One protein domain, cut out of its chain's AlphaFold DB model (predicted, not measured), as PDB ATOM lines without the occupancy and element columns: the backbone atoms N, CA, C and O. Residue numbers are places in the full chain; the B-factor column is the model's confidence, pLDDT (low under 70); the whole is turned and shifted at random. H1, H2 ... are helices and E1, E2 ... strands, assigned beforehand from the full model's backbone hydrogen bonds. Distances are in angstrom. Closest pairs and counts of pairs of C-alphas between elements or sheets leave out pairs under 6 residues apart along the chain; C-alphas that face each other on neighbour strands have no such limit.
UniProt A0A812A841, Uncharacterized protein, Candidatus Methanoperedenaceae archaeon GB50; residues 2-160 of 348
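What this domain is: This is residues 2 to 160 of the 348 residues of an uncharacterized protein of Candidatus Methanoperedenaceae archaeon GB50 (UniProt A0A812A841). A strongly twisted sheet of six antiparallel strands curls round one long helix, H3, and a shorter helix, H2, crosses the sheet's opposite face. The small helix H1 only grazes the sheet, and the last residues fold back so that 158 to 159 pair with edge strand E1. The printed part has 159 residues, with named elements in the order E1, H1, H2, E2, E3, E4, E5, E6, H3; the sheet order is E1, E6, E5, E4, E3, E2, and the class is mixed, helices and strands. The whole is compact, with a radius of gyration of the C-alphas of 15.3 A and spans of 46 by 33 by 32 A.

How they stand to each other: Begin with E2, residues 49 to 56, E3, 66 to 74, E4, 77 to 84, E5, 90 to 98, and E6, 103 to 111: they form a meander, each strand the antiparallel neighbour of the one before, and each successive pair is a hairpin. Look for N 53 and O 69 at 2.9 A between E2 and E3, N 70 and O 82 at 2.8 A between E3 and E4, N 94 and O 81 at 2.9 A between E4 and E5, and N 107 and O 95 at 2.8 A between E5 and E6. E1, residues 4 to 8, is the antiparallel neighbour of E6, with N 106 and O 5 at 2.7 A. H3, residues 119 to 141, is on the sheet, which curls round it; its closest C-alphas to E6 are those of Ala 130 and Ile 106, 7.0 A apart. H2, residues 34 to 44, is on the opposite face, making three layers, helices on both faces of a sheet; its height over the sheet is 9.3 A, and it runs across the strands, at 69 degrees to E4 on the local plane. H1, residues 22 to 28, is close to H3 but not clearly touching, the C-alphas of Ala 25 and Phe 140 being 7.2 A apart. Every O i to N i+4 pair in H3 is within hydrogen-bond range, against 6 of 7 in H2 and 0 of 3 in H1, where 1 of 4 O i to N i+3 pairs is.

Where its parts are: Find C-alpha 4 at (98.368, 254.667, 197.404), where E1 begins its 13.6 A. H1 measures 11.3 A and H2 14.8 A; E2 measures 23.9 A, E3 26.3 A, E4 20.7 A, E5 22.5 A and E6 23.1 A. H3 runs 32.9 A from C-alpha 119 at (88.629, 244.900, 188.806) to C-alpha 141 at (117.006, 250.480, 204.408).

The domain as a whole: The C-alphas of Lys 14 and Gln 116, 46.4 A apart, are the two farthest apart. The printed part has no cut; the link from E1 to H1, 13 residues, is long. Residues 115 to 120, of which 119 to 120 belong to H3, and residues 146 to 152 stand free. The mean pLDDT of the printed part is 79.6, and it is under 70 at residue 2 and residues 19 to 28, 56 to 66 and 143 to 154.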
ATOM      1  N   PRO A   2      94.961 256.656 191.031       65.50
ATOM      2  CA  PRO A   2      95.956 255.671 191.450       65.50
ATOM      3  C   PRO A   2      95.831 255.433 192.957       65.50
ATOM      4  O   PRO A   2      95.714 256.383 193.728       65.50
ATOM      5  N   LYS A   3      95.796 254.163 193.363       80.94
ATOM      6  CA  LYS A   3      95.748 253.787 194.778       80.94
ATOM      7  C   LYS A   3      97.128 253.963 195.399       80.94
ATOM      8  O   LYS A   3      98.132 253.629 194.766       80.94
ATOM      9  N   VAL A   4      97.148 254.458 196.629       93.50
ATOM     10  CA  VAL A   4      98.368 254.667 197.404       93.50
ATOM     11  C   VAL A   4      98.472 253.572 198.457       93.50
ATOM     12  O   VAL A   4      97.513 253.301 199.182       93.50
ATOM     13  N   TYR A   5      99.629 252.923 198.500       95.56
ATOM     14  CA  TYR A   5      99.978 251.944 199.517       95.56
ATOM     15  C   TYR A   5     101.007 252.554 200.457       95.56
ATOM     16  O   TYR A   5     101.883 253.292 200.019       95.56
ATOM     17  N   TRP A   6     100.912 252.225 201.735       96.75
ATOM     18  CA  TRP A   6     101.758 252.778 202.778       96.75
ATOM     19  C   TRP A   6     102.421 251.658 203.555       96.75
ATOM     20  O   TRP A   6     101.764 250.692 203.918       96.75
ATOM     21  N   GLY A   7     103.711 251.777 203.826       94.56
ATOM     22  CA  GLY A   7     104.439 250.854 204.692       94.56
ATOM     23  C   GLY A   7     105.321 251.606 205.674       94.56
ATOM     24  O   GLY A   7     105.415 252.834 205.618       94.56
ATOM     25  N   TRP A   8     105.993 250.872 206.555       93.62
ATOM     26  CA  TRP A   8     106.934 251.462 207.499       93.62
ATOM     27  C   TRP A   8     108.235 250.675 207.559       93.62
ATOM     28  O   TRP A   8     108.246 249.493 207.883       93.62
ATOM     29  N   ILE A   9     109.346 251.339 207.263       89.62
ATOM     30  CA  ILE A   9     110.677 250.774 207.457       89.62
ATOM     31  C   ILE A   9     110.928 250.732 208.967       89.62
ATOM     32  O   ILE A   9     110.986 251.806 209.573       89.62
ATOM     33  N   PRO A  10     111.110 249.549 209.583       86.56
ATOM     34  CA  PRO A  10     111.335 249.478 211.015       86.56
ATOM     35  C   PRO A  10     112.626 250.209 211.372       86.56
ATOM     36  O   PRO A  10     113.713 249.853 210.919       86.56
ATOM     37  N   ILE A  11     112.514 251.271 212.161       85.25
ATOM     38  CA  ILE A  11     113.665 252.043 212.620       85.25
ATOM     39  C   ILE A  11     113.545 252.295 214.116       85.25
ATOM     40  O   ILE A  11     112.496 252.676 214.628       85.25
ATOM     41  N   LEU A  12     114.652 252.073 214.823       81.06
ATOM     42  CA  LEU A  12     114.798 252.462 216.230       81.06
ATOM     43  C   LEU A  12     115.458 253.837 216.365       81.06
ATOM     44  O   LEU A  12     115.467 254.442 217.436       81.06
ATOM     45  N   THR A  13     116.025 254.344 215.271       73.69
ATOM     46  CA  THR A  13     116.573 255.690 215.184       73.69
ATOM     47  C   THR A  13     115.444 256.702 215.011       73.69
ATOM     48  O   THR A  13     114.403 256.409 214.431       73.69
ATOM     49  N   LYS A  14     115.667 257.943 215.460       77.25
ATOM     50  CA  LYS A  14     114.701 259.043 215.269       77.25
ATOM     51  C   LYS A  14     114.419 259.360 213.794       77.25
ATOM     52  O   LYS A  14     113.459 260.066 213.507       77.25
ATOM     53  N   LYS A  15     115.296 258.914 212.887       83.31
ATOM     54  CA  LYS A  15     115.171 259.118 211.445       83.31
ATOM     55  C   LYS A  15     115.862 258.032 210.618       83.31
ATOM     56  O   LYS A  15     116.823 257.419 211.088       83.31
ATOM     57  N   VAL A  16     115.426 257.859 209.373       81.69
ATOM     58  CA  VAL A  16     116.111 257.065 208.343       81.69
ATOM     59  C   VAL A  16     117.403 257.769 207.927       81.69
ATOM     60  O   VAL A  16     117.424 258.970 207.653       81.69
ATOM     61  N   HIS A  17     118.495 257.011 207.854       79.31
ATOM     62  CA  HIS A  17     119.789 257.507 207.395       79.31
ATOM     63  C   HIS A  17     120.035 257.091 205.942       79.31
ATOM     64  O   HIS A  17     120.405 255.954 205.663       79.31
ATOM     65  N   PHE A  18     119.845 258.029 205.016       78.25
ATOM     66  CA  PHE A  18     119.933 257.770 203.575       78.25
ATOM     67  C   PHE A  18     121.375 257.731 203.029       78.25
ATOM     68  O   PHE A  18     121.615 257.220 201.944       78.25
ATOM     69  N   GLU A  19     122.352 258.259 203.763       64.62
ATOM     70  CA  GLU A  19     123.716 258.480 203.251       64.62
ATOM     71  C   GLU A  19     124.619 257.234 203.325       64.62
ATOM     72  O   GLU A  19     125.586 257.120 202.582       64.62
ATOM     73  N   TYR A  20     124.294 256.250 204.169       59.38
ATOM     74  CA  TYR A  20     125.137 255.064 204.407       59.38
ATOM     75  C   TYR A  20     124.902 253.905 203.414       59.38
ATOM     76  O   TYR A  20     125.325 252.773 203.657       59.38
ATOM     77  N   LEU A  21     124.197 254.160 202.309       60.09
ATOM     78  CA  LEU A  21     123.633 253.117 201.441       60.09
ATOM     79  C   LEU A  21     124.612 252.574 200.392       60.09
ATOM     80  O   LEU A  21     124.563 251.386 200.076       60.09
ATOM     81  N   GLU A  22     125.514 253.407 199.869       55.88
ATOM     82  CA  GLU A  22     126.351 253.045 198.711       55.88
ATOM     83  C   GLU A  22     127.347 251.919 199.016       55.88
ATOM     84  O   GLU A  22     127.589 251.069 198.161       55.88
ATOM     85  N   GLN A  23     127.866 251.851 200.246       56.25
ATOM     86  CA  GLN A  23     128.786 250.784 200.663       56.25
ATOM     87  C   GLN A  23     128.074 249.452 200.940       56.25
ATOM     88  O   GLN A  23     128.677 248.396 200.782       56.25
ATOM     89  N   ARG A  24     126.796 249.474 201.347       57.84
ATOM     90  CA  ARG A  24     126.046 248.263 201.734       57.84
ATOM     91  C   ARG A  24     125.313 247.611 200.567       57.84
ATOM     92  O   ARG A  24     125.323 246.388 200.450       57.84
ATOM     93  N   ALA A  25     124.717 248.409 199.680       56.91
ATOM     94  CA  ALA A  25     123.978 247.893 198.528       56.91
ATOM     95  C   ALA A  25     124.865 247.054 197.585       56.91
ATOM     96  O   ALA A  25     124.380 246.111 196.969       56.91
ATOM     97  N   GLN A  26     126.172 247.335 197.527       53.88
ATOM     98  CA  GLN A  26     127.126 246.602 196.687       53.88
ATOM     99  C   GLN A  26     127.348 245.137 197.106       53.88
ATOM    100  O   GLN A  26     127.779 244.342 196.273       53.88
ATOM    101  N   CYS A  27     127.061 244.758 198.356       55.84
ATOM    102  CA  CYS A  27     127.317 243.397 198.840       55.84
ATOM    103  C   CYS A  27     126.175 242.411 198.540       55.84
ATOM    104  O   CYS A  27     126.435 241.224 198.361       55.84
ATOM    105  N   GLU A  28     124.926 242.880 198.474       69.50
ATOM    106  CA  GLU A  28     123.744 242.009 198.332       69.50
ATOM    107  C   GLU A  28     122.909 242.284 197.076       69.50
ATOM    108  O   GLU A  28     122.120 241.430 196.662       69.50
ATOM    109  N   TRP A  29     123.077 243.452 196.449       81.00
ATOM    110  CA  TRP A  29     122.315 243.853 195.272       81.00
ATOM    111  C   TRP A  29     123.217 244.000 194.050       81.00
ATOM    112  O   TRP A  29     124.333 244.513 194.114       81.00
ATOM    113  N   GLY A  30     122.707 243.582 192.892       82.94
ATOM    114  CA  GLY A  30     123.399 243.799 191.627       82.94
ATOM    115  C   GLY A  30     123.265 245.250 191.171       82.94
ATOM    116  O   GLY A  30     122.235 245.882 191.393       82.94
ATOM    117  N   SER A  31     124.267 245.771 190.465       86.19
ATOM    118  CA  SER A  31     124.082 247.007 189.697       86.19
ATOM    119  C   SER A  31     123.147 246.761 188.509       86.19
ATOM    120  O   SER A  31     123.133 245.668 187.935       86.19
ATOM    121  N   ILE A  32     122.375 247.780 188.137       89.44
ATOM    122  CA  ILE A  32     121.537 247.744 186.933       89.44
ATOM    123  C   ILE A  32     122.398 247.717 185.657       89.44
ATOM    124  O   ILE A  32     123.421 248.404 185.579       89.44
ATOM    125  N   SER A  33     121.993 246.926 184.661       89.06
ATOM    126  CA  SER A  33     122.682 246.804 183.370       89.06
ATOM    127  C   SER A  33     122.430 248.011 182.464       89.06
ATOM    128  O   SER A  33     121.523 248.813 182.697       89.06
ATOM    129  N   SER A  34     123.227 248.149 181.404       90.44
ATOM    130  CA  SER A  34     123.064 249.224 180.420       90.44
ATOM    131  C   SER A  34     121.713 249.153 179.699       90.44
ATOM    132  O   SER A  34     121.077 250.187 179.513       90.44
ATOM    133  N   GLU A  35     121.231 247.952 179.363       90.12
ATOM    134  CA  GLU A  35     119.923 247.763 178.720       90.12
ATOM    135  C   GLU A  35     118.776 248.146 179.667       90.12
ATOM    136  O   GLU A  35     117.819 248.808 179.270       90.12
ATOM    137  N   GLU A  36     118.887 247.774 180.948       90.62
ATOM    138  CA  GLU A  36     117.919 248.145 181.987       90.62
ATOM    139  C   GLU A  36     117.873 249.668 182.177       90.62
ATOM    140  O   GLU A  36     116.787 250.250 182.246       90.62
ATOM    141  N   LYS A  37     119.041 250.325 182.206       91.62
ATOM    142  CA  LYS A  37     119.142 251.790 182.256       91.62
ATOM    143  C   LYS A  37     118.470 252.437 181.051       91.62
ATOM    144  O   LYS A  37     117.730 253.402 181.226       91.62
ATOM    145  N   GLU A  38     118.691 251.916 179.847       91.94
ATOM    146  CA  GLU A  38     118.082 252.456 178.630       91.94
ATOM    147  C   GLU A  38     116.550 252.353 178.675       91.94
ATOM    148  O   GLU A  38     115.855 253.341 178.443       91.94
ATOM    149  N   LEU A  39     116.008 251.190 179.050       90.94
ATOM    150  CA  LEU A  39     114.562 250.993 179.187       90.94
ATOM    151  C   LEU A  39     113.944 251.933 180.229       90.94
ATOM    152  O   LEU A  39     112.931 252.574 179.959       90.94
ATOM    153  N   ILE A  40     114.559 252.044 181.406       91.31
ATOM    154  CA  ILE A  40     114.041 252.886 182.491       91.31
ATOM    155  C   ILE A  40     114.182 254.375 182.151       91.31
ATOM    156  O   ILE A  40     113.276 255.159 182.433       91.31
ATOM    157  N   SER A  41     115.282 254.782 181.514       92.38
ATOM    158  CA  SER A  41     115.510 256.182 181.137       92.38
ATOM    159  C   SER A  41     114.498 256.708 180.122       92.38
ATOM    160  O   SER A  41     114.142 257.883 180.191       92.38
ATOM    161  N   LYS A  42     113.953 255.842 179.255       91.94
ATOM    162  CA  LYS A  42     112.828 256.189 178.370       91.94
ATOM    163  C   LYS A  42     111.572 256.588 179.154       91.94
ATOM    164  O   LYS A  42     110.830 257.446 178.696       91.94
ATOM    165  N   ILE A  43     111.355 256.000 180.334       91.38
ATOM    166  CA  ILE A  43     110.212 256.309 181.210       91.38
ATOM    167  C   ILE A  43     110.515 257.532 182.080       91.38
ATOM    168  O   ILE A  43     109.694 258.437 182.205       91.38
ATOM    169  N   LEU A  44     111.700 257.576 182.692       90.50
ATOM    170  CA  LEU A  44     112.058 258.614 183.662       90.50
ATOM    171  C   LEU A  44     112.553 259.918 183.026       90.50
ATOM    172  O   LEU A  44     112.633 260.932 183.713       90.50
ATOM    173  N   SER A  45     112.880 259.913 181.731       89.81
ATOM    174  CA  SER A  45     113.514 261.034 181.017       89.81
ATOM    175  C   SER A  45     114.900 261.431 181.559       89.81
ATOM    176  O   SER A  45     115.383 262.531 181.302       89.81
ATOM    177  N   TYR A  46     115.559 260.547 182.315       89.56
ATOM    178  CA  TYR A  46     116.941 260.695 182.780       89.56
ATOM    179  C   TYR A  46     117.581 259.318 182.992       89.56
ATOM    180  O   TYR A  46     116.877 258.320 183.142       89.56
ATOM    181  N   SER A  47     118.916 259.250 183.023       87.81
ATOM    182  CA  SER A  47     119.627 257.995 183.296       87.81
ATOM    183  C   SER A  47     119.557 257.654 184.789       87.81
ATOM    184  O   SER A  47     120.047 258.444 185.600       87.81
ATOM    185  N   PRO A  48     118.928 256.533 185.185       89.38
ATOM    186  CA  PRO A  48     118.811 256.176 186.589       89.38
ATOM    187  C   PRO A  48     120.132 255.624 187.131       89.38
ATOM    188  O   PRO A  48     120.843 254.865 186.467       89.38
ATOM    189  N   GLU A  49     120.392 255.920 188.395       88.88
ATOM    190  CA  GLU A  49     121.248 255.099 189.243       88.88
ATOM    191  C   GLU A  49     120.353 254.162 190.047       88.88
ATOM    192  O   GLU A  49     119.222 254.512 190.394       88.88
ATOM    193  N   GLY A  50     120.808 252.943 190.308       86.00
ATOM    194  CA  GLY A  50     119.958 251.975 190.975       86.00
ATOM    195  C   GLY A  50     120.581 250.607 191.136       86.00
ATOM    196  O   GLY A  50     121.646 250.301 190.593       86.00
ATOM    197  N   TYR A  51     119.853 249.778 191.866       87.25
ATOM    198  CA  TYR A  51     120.244 248.426 192.218       87.25
ATOM    199  C   TYR A  51     119.120 247.454 191.874       87.25
ATOM    200  O   TYR A  51     117.941 247.816 191.864       87.25
ATOM    201  N   ARG A  52     119.481 246.205 191.591       86.56
ATOM    202  CA  ARG A  52     118.547 245.136 191.240       86.56
ATOM    203  C   ARG A  52     118.641 243.967 192.207       86.56
ATOM    204  O   ARG A  52     119.728 243.606 192.661       86.56
ATOM    205  N   ARG A  53     117.497 243.328 192.435       85.44
ATOM    206  CA  ARG A  53     117.373 242.078 193.184       85.44
ATOM    207  C   ARG A  53     116.399 241.143 192.485       85.44
ATOM    208  O   ARG A  53     115.399 241.575 191.907       85.44
ATOM    209  N   TYR A  54     116.714 239.856 192.531       81.44
ATOM    210  CA  TYR A  54     115.861 238.799 192.007       81.44
ATOM    211  C   TYR A  54     115.050 238.196 193.146       81.44
ATOM    212  O   TYR A  54     115.592 237.945 194.222       81.44
ATOM    213  N   TYR A  55     113.778 237.947 192.876       72.19
ATOM    214  CA  TYR A  55     112.880 237.225 193.760       72.19
ATOM    215  C   TYR A  55     112.410 235.956 193.053       72.19
ATOM    216  O   TYR A  55     112.210 235.939 191.834       72.19
ATOM    217  N   GLU A  56     112.261 234.889 193.825       65.12
ATOM    218  CA  GLU A  56     111.615 233.657 193.380       65.12
ATOM    219  C   GLU A  56     110.111 233.812 193.655       65.12
ATOM    220  O   GLU A  56     109.726 234.263 194.732       65.12
ATOM    221  N   ASP A  57     109.254 233.569 192.655       57.38
ATOM    222  CA  ASP A  57     107.801 233.560 192.875       57.38
ATOM    223  C   ASP A  57     107.402 232.178 193.404       57.38
ATOM    224  O   ASP A  57     107.374 231.203 192.648       57.38
ATOM    225  N   ASP A  58     107.081 232.095 194.696       49.59
ATOM    226  CA  ASP A  58     106.699 230.848 195.373       49.59
ATOM    227  C   ASP A  58     105.488 230.151 194.724       49.59
ATOM    228  O   ASP A  58     105.319 228.938 194.859       49.59
ATOM    229  N   LYS A  59     104.637 230.883 193.984       48.06
ATOM    230  CA  LYS A  59     103.464 230.298 193.310       48.06
ATOM    231  C   LYS A  59     103.770 229.675 191.947       48.06
ATOM    232  O   LYS A  59     103.010 228.811 191.516       48.06
ATOM    233  N   ASP A  60     104.891 230.041 191.324       44.31
ATOM    234  CA  ASP A  60     105.333 229.554 190.007       44.31
ATOM    235  C   ASP A  60     106.628 228.718 190.105       44.31
ATOM    236  O   ASP A  60     107.390 228.591 189.140       44.31
ATOM    237  N   ALA A  61     106.870 228.080 191.258       44.28
ATOM    238  CA  ALA A  61     108.032 227.217 191.510       44.28
ATOM    239  C   ALA A  61     108.195 226.070 190.487       44.28
ATOM    240  O   ALA A  61     109.297 225.572 190.274       44.28
ATOM    241  N   LYS A  62     107.115 225.677 189.795       44.59
ATOM    242  CA  LYS A  62     107.162 224.680 188.710       44.59
ATOM    243  C   LYS A  62     107.806 225.196 187.415       44.59
ATOM    244  O   LYS A  62     108.255 224.379 186.619       44.59
ATOM    245  N   GLU A  63     107.865 226.511 187.198       46.59
ATOM    246  CA  GLU A  63     108.393 227.125 185.966       46.59
ATOM    247  C   GLU A  63     109.658 227.973 186.180       46.59
ATOM    248  O   GLU A  63     110.179 228.544 185.223       46.59
ATOM    249  N   ASN A  64     110.189 228.046 187.408       47.00
ATOM    250  CA  ASN A  64     111.428 228.776 187.718       47.00
ATOM    251  C   ASN A  64     111.386 230.266 187.300       47.00
ATOM    252  O   ASN A  64     112.404 230.876 186.954       47.00
ATOM    253  N   LYS A  65     110.193 230.875 187.299       52.75
ATOM    254  CA  LYS A  65     110.001 232.267 186.882       52.75
ATOM    255  C   LYS A  65     110.448 233.217 187.989       52.75
ATOM    256  O   LYS A  65     109.691 233.566 188.886       52.75
ATOM    257  N   LYS A  66     111.699 233.665 187.899       64.25
ATOM    258  CA  LYS A  66     112.217 234.766 188.718       64.25
ATOM    259  C   LYS A  66     111.643 236.085 188.207       64.25
ATOM    260  O   LYS A  66     111.739 236.365 187.011       64.25
ATOM    261  N   PHE A  67     111.074 236.899 189.093       74.81
ATOM    262  CA  PHE A  67     110.773 238.297 188.782       74.81
ATOM    263  C   PHE A  67     111.846 239.188 189.409       74.81
ATOM    264  O   PHE A  67     112.443 238.874 190.440       74.81
ATOM    265  N   LYS A  68     112.160 240.287 188.729       88.25
ATOM    266  CA  LYS A  68     113.292 241.156 189.059       88.25
ATOM    267  C   LYS A  68     112.762 242.509 189.498       88.25
ATOM    268  O   LYS A  68     111.996 243.130 188.768       88.25
ATOM    269  N   ILE A  69     113.187 242.981 190.664       88.75
ATOM    270  CA  ILE A  69     112.895 244.338 191.124       88.75
ATOM    271  C   ILE A  69     114.135 245.199 190.921       88.75
ATOM    272  O   ILE A  69     115.244 244.807 191.289       88.75
ATOM    273  N   ILE A  70     113.933 246.380 190.349       90.31
ATOM    274  CA  ILE A  70     114.945 247.424 190.233       90.31
ATOM    275  C   ILE A  70     114.493 248.621 191.056       90.31
ATOM    276  O   ILE A  70     113.419 249.170 190.811       90.31
ATOM    277  N   VAL A  71     115.324 249.036 192.009       90.31
ATOM    278  CA  VAL A  71     115.140 250.270 192.774       90.31
ATOM    279  C   VAL A  71     116.025 251.356 192.173       90.31
ATOM    280  O   VAL A  71     117.224 251.160 191.985       90.31
ATOM    281  N   CYS A  72     115.434 252.499 191.846       90.94
ATOM    282  CA  CYS A  72     116.142 253.657 191.317       90.94
ATOM    283  C   CYS A  72     116.293 254.715 192.403       90.94
ATOM    284  O   CYS A  72     115.330 255.057 193.100       90.94
ATOM    285  N   ILE A  73     117.506 255.244 192.502       87.94
ATOM    286  CA  ILE A  73     117.933 256.160 193.548       87.94
ATOM    287  C   ILE A  73     118.218 257.523 192.939       87.94
ATOM    288  O   ILE A  73     118.830 257.652 191.879       87.94
ATOM    289  N   ARG A  74     117.780 258.561 193.643       86.69
ATOM    290  CA  ARG A  74     118.087 259.952 193.337       86.69
ATOM    291  C   ARG A  74     118.196 260.718 194.642       86.69
ATOM    292  O   ARG A  74     117.296 260.651 195.479       86.69
ATOM    293  N   LYS A  75     119.290 261.474 194.799       84.50
ATOM    294  CA  LYS A  75     119.621 262.191 196.046       84.50
ATOM    295  C   LYS A  75     119.615 261.247 197.263       84.50
ATOM    296  O   LYS A  75     118.988 261.549 198.274       84.50
ATOM    297  N   HIS A  76     120.242 260.076 197.120       83.69
ATOM    298  CA  HIS A  76     120.350 259.025 198.148       83.69
ATOM    299  C   HIS A  76     119.021 258.394 198.627       83.69
ATOM    300  O   HIS A  76     119.017 257.556 199.527       83.69
ATOM    301  N   LYS A  77     117.876 258.735 198.020       88.12
ATOM    302  CA  LYS A  77     116.570 258.126 198.326       88.12
ATOM    303  C   LYS A  77     116.097 257.255 197.167       88.12
ATOM    304  O   LYS A  77     116.277 257.647 196.019       88.12
ATOM    305  N   ILE A  78     115.455 256.122 197.457       90.31
ATOM    306  CA  ILE A  78     114.674 255.381 196.456       90.31
ATOM    307  C   ILE A  78     113.439 256.216 196.108       90.31
ATOM    308  O   ILE A  78     112.674 256.592 196.993       90.31
ATOM    309  N   ASN A  79     113.243 256.498 194.822       93.31
ATOM    310  CA  ASN A  79     112.113 257.308 194.336       93.31
ATOM    311  C   ASN A  79     111.282 256.568 193.290       93.31
ATOM    312  O   ASN A  79     110.092 256.839 193.148       93.31
ATOM    313  N   HIS A  80     111.893 255.638 192.558       94.38
ATOM    314  CA  HIS A  80     111.191 254.810 191.588       94.38
ATOM    315  C   HIS A  80     111.552 253.351 191.781       94.38
ATOM    316  O   HIS A  80     112.700 253.024 192.078       94.38
ATOM    317  N   VAL A  81     110.572 252.479 191.585       93.81
ATOM    318  CA  VAL A  81     110.777 251.035 191.623       93.81
ATOM    319  C   VAL A  81     110.083 250.406 190.427       93.81
ATOM    320  O   VAL A  81     108.943 250.747 190.107       93.81
ATOM    321  N   PHE A  82     110.783 249.495 189.765       92.00
ATOM    322  CA  PHE A  82     110.309 248.786 188.586       92.00
ATOM    323  C   PHE A  82     110.305 247.290 188.853       92.00
ATOM    324  O   PHE A  82     111.306 246.732 189.303       92.00
ATOM    325  N   ALA A  83     109.190 246.641 188.543       89.31
ATOM    326  CA  ALA A  83     109.081 245.192 188.556       89.31
ATOM    327  C   ALA A  83     109.152 244.668 187.125       89.31
ATOM    328  O   ALA A  83     108.381 245.093 186.266       89.31
ATOM    329  N   PHE A  84     110.065 243.736 186.886       87.50
ATOM    330  CA  PHE A  84     110.291 243.073 185.612       87.50
ATOM    331  C   PHE A  84     109.876 241.611 185.701       87.50
ATOM    332  O   PHE A  84     110.110 240.957 186.720       87.50
ATOM    333  N   ASP A  85     109.315 241.084 184.619       83.31
ATOM    334  CA  ASP A  85     109.112 239.644 184.492       83.31
ATOM    335  C   ASP A  85     110.381 238.899 184.067       83.31
ATOM    336  O   ASP A  85     111.440 239.484 183.819       83.31
ATOM    337  N   SER A  86     110.255 237.577 183.960       78.75
ATOM    338  CA  SER A  86     111.326 236.685 183.520       78.75
ATOM    339  C   SER A  86     111.781 236.920 182.077       78.75
ATOM    340  O   SER A  86     112.871 236.484 181.714       78.75
ATOM    341  N   LYS A  87     110.988 237.620 181.253       81.50
ATOM    342  CA  LYS A  87     111.350 238.000 179.878       81.50
ATOM    343  C   LYS A  87     112.094 239.336 179.820       81.50
ATOM    344  O   LYS A  87     112.560 239.720 178.752       81.50
ATOM    345  N   GLY A  88     112.219 240.040 180.947       81.06
ATOM    346  CA  GLY A  88     112.838 241.359 181.012       81.06
ATOM    347  C   GLY A  88     111.902 242.498 180.607       81.06
ATOM    348  O   GLY A  88     112.377 243.609 180.381       81.06
ATOM    349  N   GLU A  89     110.588 242.266 180.550       84.81
ATOM    350  CA  GLU A  89     109.607 243.325 180.326       84.81
ATOM    351  C   GLU A  89     109.197 243.979 181.647       84.81
ATOM    352  O   GLU A  89     109.002 243.299 182.658       84.81
ATOM    353  N   ILE A  90     108.981 245.297 181.631       86.19
ATOM    354  CA  ILE A  90     108.448 246.026 182.785       86.19
ATOM    355  C   ILE A  90     106.981 245.627 182.981       86.19
ATOM    356  O   ILE A  90     106.119 245.902 182.145       86.19
ATOM    357  N   LYS A  91     106.694 244.968 184.105       85.38
ATOM    358  CA  LYS A  91     105.341 244.625 184.553       85.38
ATOM    359  C   LYS A  91     104.717 245.707 185.399       85.38
ATOM    360  O   LYS A  91     103.500 245.845 185.351       85.38
ATOM    361  N   ALA A  92     105.509 246.439 186.173       88.00
ATOM    362  CA  ALA A  92     104.985 247.539 186.956       88.00
ATOM    363  C   ALA A  92     106.014 248.632 187.215       88.00
ATOM    364  O   ALA A  92     107.216 248.367 187.285       88.00
ATOM    365  N   HIS A  93     105.508 249.843 187.418       91.69
ATOM    366  CA  HIS A  93     106.267 251.015 187.838       91.69
ATOM    367  C   HIS A  93     105.577 251.674 189.028       91.69
ATOM    368  O   HIS A  93     104.370 251.924 188.998       91.69
ATOM    369  N   ALA A  94     106.346 251.972 190.071       93.31
ATOM    370  CA  ALA A  94     105.881 252.750 191.205       93.31
ATOM    371  C   ALA A  94     106.763 253.970 191.464       93.31
ATOM    372  O   ALA A  94     107.986 253.927 191.309       93.31
ATOM    373  N   VAL A  95     106.121 255.040 191.926       94.94
ATOM    374  CA  VAL A  95     106.770 256.205 192.532       94.94
ATOM    375  C   VAL A  95     106.674 256.077 194.040       94.94
ATOM    376  O   VAL A  95     105.599 255.814 194.578       94.94
ATOM    377  N   CYS A  96     107.806 256.257 194.707       94.94
ATOM    378  CA  CYS A  96     107.942 256.077 196.142       94.94
ATOM    379  C   CYS A  96     108.366 257.389 196.805       94.94
ATOM    380  O   CYS A  96     109.250 258.086 196.303       94.94
ATOM    381  N   LEU A  97     107.760 257.703 197.947       95.31
ATOM    382  CA  LEU A  97     108.189 258.779 198.835       95.31
ATOM    383  C   LEU A  97     108.514 258.180 200.201       95.31
ATOM    384  O   LEU A  97     107.656 257.589 200.849       95.31
ATOM    385  N   ILE A  98     109.770 258.322 200.621       93.19
ATOM    386  CA  ILE A  98     110.259 257.806 201.901       93.19
ATOM    387  C   ILE A  98     110.492 258.984 202.836       93.19
ATOM    388  O   ILE A  98     111.371 259.830 202.605       93.19
ATOM    389  N   HIS A  99     109.674 259.031 203.877       93.06
ATOM    390  CA  HIS A  99     109.734 260.031 204.925       93.06
ATOM    391  C   HIS A  99     110.858 259.716 205.910       93.06
ATOM    392  O   HIS A  99     111.320 258.580 206.035       93.06
ATOM    393  N   ASP A 100     111.314 260.746 206.614       90.44
ATOM    394  CA  ASP A 100     112.435 260.603 207.538       90.44
ATOM    395  C   ASP A 100     112.066 259.746 208.758       90.44
ATOM    396  O   ASP A 100     112.946 259.121 209.326       90.44
ATOM    397  N   ASP A 101     110.787 259.630 209.117       91.62
ATOM    398  CA  ASP A 101     110.274 258.743 210.175       91.62
ATOM    399  C   ASP A 101     110.101 257.272 209.742       91.62
ATOM    400  O   ASP A 101     109.605 256.444 210.508       91.62
ATOM    401  N   GLY A 102     110.514 256.933 208.518       91.25
ATOM    402  CA  GLY A 102     110.453 255.577 207.981       91.25
ATOM    403  C   GLY A 102     109.146 255.232 207.274       91.25
ATOM    404  O   GLY A 102     109.065 254.147 206.697       91.25
ATOM    405  N   ILE A 103     108.139 256.115 207.261       95.06
ATOM    406  CA  ILE A 103     106.932 255.887 206.456       95.06
ATOM    407  C   ILE A 103     107.284 255.911 204.969       95.06
ATOM    408  O   ILE A 103     108.000 256.790 204.483       95.06
ATOM    409  N   VAL A 104     106.737 254.945 204.237       95.19
ATOM    410  CA  VAL A 104     106.911 254.792 202.795       95.19
ATOM    411  C   VAL A 104     105.556 254.919 202.123       95.19
ATOM    412  O   VAL A 104     104.682 254.089 202.347       95.19
ATOM    413  N   GLU A 105     105.399 255.917 201.265       96.62
ATOM    414  CA  GLU A 105     104.256 256.070 200.368       96.62
ATOM    415  C   GLU A 105     104.607 255.463 199.001       96.62
ATOM    416  O   GLU A 105     105.617 255.823 198.396       96.62
ATOM    417  N   ILE A 106     103.783 254.542 198.499       95.81
ATOM    418  CA  ILE A 106     103.997 253.787 197.259       95.81
ATOM    419  C   ILE A 106     102.809 254.024 196.328       95.81
ATOM    420  O   ILE A 106     101.700 253.527 196.545       95.81
ATOM    421  N   LYS A 107     103.052 254.756 195.241       95.06
ATOM    422  CA  LYS A 107     102.081 255.004 194.169       95.06
ATOM    423  C   LYS A 107     102.397 254.106 192.992       95.06
ATOM    424  O   LYS A 107     103.342 254.373 192.255       95.06
ATOM    425  N   VAL A 108     101.607 253.054 192.802       90.88
ATOM    426  CA  VAL A 108     101.740 252.167 191.638       90.88
ATOM    427  C   VAL A 108     101.078 252.848 190.437       90.88
ATOM    428  O   VAL A 108      99.854 253.003 190.416       90.88
ATOM    429  N   ILE A 109     101.890 253.294 189.478       87.31
ATOM    430  CA  ILE A 109     101.454 254.085 188.316       87.31
ATOM    431  C   ILE A 109     101.017 253.152 187.193       87.31
ATOM    432  O   ILE A 109      99.852 253.170 186.801       87.31
ATOM    433  N   ASP A 110     101.925 252.279 186.759       77.38
ATOM    434  CA  ASP A 110     101.692 251.372 185.641       77.38
ATOM    435  C   ASP A 110     101.724 249.925 186.107       77.38
ATOM    436  O   ASP A 110     102.575 249.528 186.905       77.38
ATOM    437  N   VAL A 111     100.790 249.129 185.584       80.75
ATOM    438  CA  VAL A 111     100.761 247.674 185.730       80.75
ATOM    439  C   VAL A 111     100.349 247.076 184.392       80.75
ATOM    440  O   VAL A 111      99.287 247.410 183.869       80.75
ATOM    441  N   LYS A 112     101.162 246.172 183.843       79.44
ATOM    442  CA  LYS A 112     100.805 245.388 182.659       79.44
ATOM    443  C   LYS A 112      99.765 244.346 183.067       79.44
ATOM    444  O   LYS A 112     100.072 243.409 183.804       79.44
ATOM    445  N   LEU A 113      98.532 244.545 182.616       76.44
ATOM    446  CA  LEU A 113      97.385 243.701 182.941       76.44
ATOM    447  C   LEU A 113      97.162 242.627 181.860       76.44
ATOM    448  O   LEU A 113      97.588 242.825 180.721       76.44
ATOM    449  N   PRO A 114      96.530 241.490 182.204       74.00
ATOM    450  CA  PRO A 114      96.074 240.514 181.215       74.00
ATOM    451  C   PRO A 114      94.978 241.100 180.313       74.00
ATOM    452  O   PRO A 114      94.344 242.094 180.672       74.00
ATOM    453  N   ASP A 115      94.734 240.462 179.166       70.56
ATOM    454  CA  ASP A 115      93.657 240.851 178.252       70.56
ATOM    455  C   ASP A 115      92.295 240.717 178.961       70.56
ATOM    456  O   ASP A 115      91.946 239.647 179.452       70.56
ATOM    457  N   GLN A 116      91.549 241.827 179.036       75.38
ATOM    458  CA  GLN A 116      90.275 241.970 179.768       75.38
ATOM    459  C   GLN A 116      90.356 241.617 181.270       75.38
ATOM    460  O   GLN A 116      89.772 240.633 181.730       75.38
ATOM    461  N   PRO A 117      91.049 242.435 182.080       81.69
ATOM    462  CA  PRO A 117      91.184 242.177 183.504       81.69
ATOM    463  C   PRO A 117      89.897 242.552 184.251       81.69
ATOM    464  O   PRO A 117      89.324 243.619 184.042       81.69
ATOM    465  N   THR A 118      89.468 241.707 185.186       84.12
ATOM    466  CA  THR A 118      88.437 242.093 186.164       84.12
ATOM    467  C   THR A 118      89.015 243.065 187.196       84.12
ATOM    468  O   THR A 118      90.193 242.963 187.551       84.12
ATOM    469  N   ASP A 119      88.191 243.948 187.767       82.94
ATOM    470  CA  ASP A 119      88.629 244.900 188.806       82.94
ATOM    471  C   ASP A 119      89.330 244.212 189.986       82.94
ATOM    472  O   ASP A 119      90.345 244.691 190.501       82.94
ATOM    473  N   ARG A 120      88.839 243.027 190.374       83.56
ATOM    474  CA  ARG A 120      89.443 242.203 191.425       83.56
ATOM    475  C   ARG A 120      90.847 241.723 191.046       83.56
ATOM    476  O   ARG A 120      91.739 241.735 191.888       83.56
ATOM    477  N   GLN A 121      91.069 241.319 189.795       81.06
ATOM    478  CA  GLN A 121      92.398 240.922 189.318       81.06
ATOM    479  C   GLN A 121      93.358 242.111 189.280       81.06
ATOM    480  O   GLN A 121      94.487 241.981 189.749       81.06
ATOM    481  N   VAL A 122      92.908 243.273 188.791       81.06
ATOM    482  CA  VAL A 122      93.717 244.505 188.795       81.06
ATOM    483  C   VAL A 122      94.159 244.849 190.214       81.06
ATOM    484  O   VAL A 122      95.334 245.141 190.446       81.06
ATOM    485  N   GLN A 123      93.230 244.782 191.171       82.56
ATOM    486  CA  GLN A 123      93.517 245.068 192.570       82.56
ATOM    487  C   GLN A 123      94.535 244.087 193.159       82.56
ATOM    488  O   GLN A 123      95.537 244.525 193.718       82.56
ATOM    489  N   ASN A 124      94.322 242.783 192.973       81.38
ATOM    490  CA  ASN A 124      95.220 241.752 193.490       81.38
ATOM    491  C   ASN A 124      96.643 241.886 192.928       81.38
ATOM    492  O   ASN A 124      97.617 241.697 193.652       81.38
ATOM    493  N   ILE A 125      96.783 242.214 191.637       81.44
ATOM    494  CA  ILE A 125      98.100 242.411 191.018       81.44
ATOM    495  C   ILE A 125      98.780 243.645 191.615       81.44
ATOM    496  O   ILE A 125      99.947 243.569 191.995       81.44
ATOM    497  N   ARG A 126      98.059 244.765 191.744       84.69
ATOM    498  CA  ARG A 126      98.602 245.994 192.344       84.69
ATOM    499  C   ARG A 126      99.064 245.778 193.779       84.69
ATOM    500  O   ARG A 126     100.137 246.251 194.131       84.69
ATOM    501  N   GLU A 127      98.285 245.059 194.576       85.56
ATOM    502  CA  GLU A 127      98.623 244.747 195.963       85.56
ATOM    503  C   GLU A 127      99.868 243.856 196.054       85.56
ATOM    504  O   GLU A 127     100.812 244.196 196.763       85.56
ATOM    505  N   ARG A 128      99.939 242.775 195.261       82.88
ATOM    506  CA  ARG A 128     101.140 241.920 195.184       82.88
ATOM    507  C   ARG A 128     102.386 242.712 194.790       82.88
ATOM    508  O   ARG A 128     103.440 242.552 195.398       82.88
ATOM    509  N   VAL A 129     102.269 243.576 193.783       83.69
ATOM    510  CA  VAL A 129     103.370 244.439 193.343       83.69
ATOM    511  C   VAL A 129     103.785 245.392 194.464       83.69
ATOM    512  O   VAL A 129     104.972 245.489 194.762       83.69
ATOM    513  N   ALA A 130     102.829 246.057 195.118       88.50
ATOM    514  CA  ALA A 130     103.110 246.967 196.223       88.50
ATOM    515  C   ALA A 130     103.833 246.259 197.381       88.50
ATOM    516  O   ALA A 130     104.785 246.816 197.922       88.50
ATOM    517  N   ILE A 131     103.449 245.019 197.703       87.25
ATOM    518  CA  ILE A 131     104.121 244.177 198.702       87.25
ATOM    519  C   ILE A 131     105.596 243.959 198.343       87.25
ATOM    520  O   ILE A 131     106.470 244.253 199.155       87.25
ATOM    521  N   HIS A 132     105.905 243.498 197.129       84.19
ATOM    522  CA  HIS A 132     107.297 243.231 196.741       84.19
ATOM    523  C   HIS A 132     108.150 244.498 196.633       84.19
ATOM    524  O   HIS A 132     109.341 244.482 196.959       84.19
ATOM    525  N   ILE A 133     107.546 245.608 196.208       87.56
ATOM    526  CA  ILE A 133     108.196 246.921 196.200       87.56
ATOM    527  C   ILE A 133     108.504 247.362 197.631       87.56
ATOM    528  O   ILE A 133     109.632 247.759 197.916       87.56
ATOM    529  N   TYR A 134     107.541 247.238 198.541       89.56
ATOM    530  CA  TYR A 134     107.732 247.569 199.946       89.56
ATOM    531  C   TYR A 134     108.831 246.718 200.597       89.56
ATOM    532  O   TYR A 134     109.728 247.285 201.213       89.56
ATOM    533  N   ILE A 135     108.820 245.392 200.407       84.88
ATOM    534  CA  ILE A 135     109.882 244.492 200.894       84.88
ATOM    535  C   ILE A 135     111.245 244.952 200.377       84.88
ATOM    536  O   ILE A 135     112.196 245.052 201.144       84.88
ATOM    537  N   SER A 136     111.325 245.290 199.089       85.31
ATOM    538  CA  SER A 136     112.562 245.766 198.469       85.31
ATOM    539  C   SER A 136     113.073 247.046 199.124       85.31
ATOM    540  O   SER A 136     114.259 247.139 199.418       85.31
ATOM    541  N   ILE A 137     112.190 248.013 199.384       86.81
ATOM    542  CA  ILE A 137     112.537 249.265 200.067       86.81
ATOM    543  C   ILE A 137     112.963 248.984 201.510       86.81
ATOM    544  O   ILE A 137     114.022 249.439 201.934       86.81
ATOM    545  N   ARG A 138     112.169 248.215 202.260       86.06
ATOM    546  CA  ARG A 138     112.465 247.833 203.642       86.06
ATOM    547  C   ARG A 138     113.839 247.187 203.742       86.06
ATOM    548  O   ARG A 138     114.656 247.661 204.516       86.06
ATOM    549  N   ASP A 139     114.111 246.159 202.946       80.44
ATOM    550  CA  ASP A 139     115.376 245.423 202.993       80.44
ATOM    551  C   ASP A 139     116.558 246.313 202.602       80.44
ATOM    552  O   ASP A 139     117.643 246.185 203.165       80.44
ATOM    553  N   PHE A 140     116.337 247.257 201.681       80.75
ATOM    554  CA  PHE A 140     117.353 248.231 201.295       80.75
ATOM    555  C   PHE A 140     117.748 249.154 202.458       80.75
ATOM    556  O   PHE A 140     118.920 249.493 202.608       80.75
ATOM    557  N   TYR A 141     116.786 249.550 203.295       80.94
ATOM    558  CA  TYR A 141     117.006 250.480 204.408       80.94
ATOM    559  C   TYR A 141     117.187 249.810 205.779       80.94
ATOM    560  O   TYR A 141     117.667 250.453 206.713       80.94
ATOM    561  N   HIS A 142     116.827 248.535 205.922       75.00
ATOM    562  CA  HIS A 142     116.737 247.833 207.201       75.00
ATOM    563  C   HIS A 142     117.156 246.355 207.086       75.00
ATOM    564  O   HIS A 142     116.376 245.445 207.345       75.00
ATOM    565  N   SER A 143     118.420 246.091 206.723       56.66
ATOM    566  CA  SER A 143     118.938 244.714 206.574       56.66
ATOM    567  C   SER A 143     119.333 244.015 207.893       56.66
ATOM    568  O   SER A 143     119.930 242.944 207.854       56.66
ATOM    569  N   HIS A 144     119.048 244.610 209.061       52.34
ATOM    570  CA  HIS A 144     119.356 244.026 210.384       52.34
ATOM    571  C   HIS A 144     118.143 243.364 211.039       52.34
ATOM    572  O   HIS A 144     118.130 243.150 212.251       52.34
ATOM    573  N   THR A 145     117.103 243.036 210.277       48.78
ATOM    574  CA  THR A 145     116.064 242.183 210.835       48.78
ATOM    575  C   THR A 145     116.696 240.839 211.171       48.78
ATOM    576  O   THR A 145     117.133 240.139 210.264       48.78
ATOM    577  N   HIS A 146     116.712 240.450 212.449       42.62
ATOM    578  CA  HIS A 146     117.095 239.111 212.927       42.62
ATOM    579  C   HIS A 146     116.227 237.974 212.340       42.62
ATOM    580  O   HIS A 146     116.299 236.834 212.782       42.62
ATOM    581  N   HIS A 147     115.386 238.275 211.356       45.97
ATOM    582  CA  HIS A 147     114.597 237.323 210.608       45.97
ATOM    583  C   HIS A 147     115.499 236.662 209.569       45.97
ATOM    584  O   HIS A 147     116.153 237.333 208.766       45.97
ATOM    585  N   ALA A 148     115.537 235.332 209.584       40.84
ATOM    586  CA  ALA A 148     116.125 234.568 208.500       40.84
ATOM    587  C   ALA A 148     115.532 235.036 207.157       40.84
ATOM    588  O   ALA A 148     114.385 235.473 207.094       40.84
ATOM    589  N   LYS A 149     116.296 234.914 206.064       42.00
ATOM    590  CA  LYS A 149     115.908 235.320 204.691       42.00
ATOM    591  C   LYS A 149     114.523 234.832 204.221       42.00
ATOM    592  O   LYS A 149     114.027 235.346 203.222       42.00
ATOM    593  N   HIS A 150     113.936 233.855 204.908       38.88
ATOM    594  CA  HIS A 150     112.659 233.215 204.592       38.88
ATOM    595  C   HIS A 150     111.558 233.474 205.622       38.88
ATOM    596  O   HIS A 150     110.452 232.971 205.459       38.88
ATOM    597  N   ASP A 151     111.842 234.235 206.677       46.84
ATOM    598  CA  ASP A 151     110.928 234.380 207.796       46.84
ATOM    599  C   ASP A 151     110.092 235.659 207.633       46.84
ATOM    600  O   ASP A 151     110.522 236.776 207.913       46.84
ATOM    601  N   ASP A 152     108.932 235.410 207.031       44.50
ATOM    602  CA  ASP A 152     107.711 236.184 206.812       44.50
ATOM    603  C   ASP A 152     107.650 237.674 207.210       44.50
ATOM    604  O   ASP A 152     108.057 238.127 208.278       44.50
ATOM    605  N   MET A 153     107.042 238.459 206.319       51.72
ATOM    606  CA  MET A 153     106.897 239.916 206.396       51.72
ATOM    607  C   MET A 153     106.432 240.447 207.769       51.72
ATOM    608  O   MET A 153     105.292 240.248 208.180       51.72
ATOM    609  N   LEU A 154     107.289 241.263 208.397       65.06
ATOM    610  CA  LEU A 154     107.019 242.065 209.604       65.06
ATOM    611  C   LEU A 154     105.729 242.899 209.553       65.06
ATOM    612  O   LEU A 154     105.073 243.058 210.570       65.06
ATOM    613  N   LEU A 155     105.371 243.453 208.404       84.25
ATOM    614  CA  LEU A 155     104.160 244.245 208.192       84.25
ATOM    615  C   LEU A 155     103.852 244.206 206.698       84.25
ATOM    616  O   LEU A 155     104.776 244.197 205.880       84.25
ATOM    617  N   LYS A 156     102.579 244.217 206.322       89.12
ATOM    618  CA  LYS A 156     102.146 244.398 204.935       89.12
ATOM    619  C   LYS A 156     101.872 245.878 204.672       89.12
ATOM    620  O   LYS A 156     101.388 246.573 205.569       89.12
ATOM    621  N   PRO A 157     102.149 246.379 203.456       93.06
ATOM    622  CA  PRO A 157     101.738 247.721 203.104       93.06
ATOM    623  C   PRO A 157     100.207 247.814 203.093       93.06
ATOM    624  O   PRO A 157      99.519 246.921 202.598       93.06
ATOM    625  N   VAL A 158      99.677 248.908 203.623       94.94
ATOM    626  CA  VAL A 158      98.244 249.161 203.777       94.94
ATOM    627  C   VAL A 158      97.768 250.156 202.735       94.94
ATOM    628  O   VAL A 158      98.462 251.118 202.411       94.94
ATOM    629  N   GLN A 159      96.568 249.958 202.202       94.88
ATOM    630  CA  GLN A 159      95.940 250.986 201.381       94.88
ATOM    631  C   GLN A 159      95.324 252.043 202.305       94.88
ATOM    632  O   GLN A 159      94.503 251.695 203.156       94.88
ATOM    633  N   ALA A 160      95.691 253.310 202.126       94.69
ATOM    634  CA  ALA A 160      95.166 254.430 202.904       94.69
ATOM    635  C   ALA A 160      95.223 255.727 202.089       94.69
ATOM    636  O   ALA A 160      96.075 255.876 201.207       94.69
TER     637      ALA A 160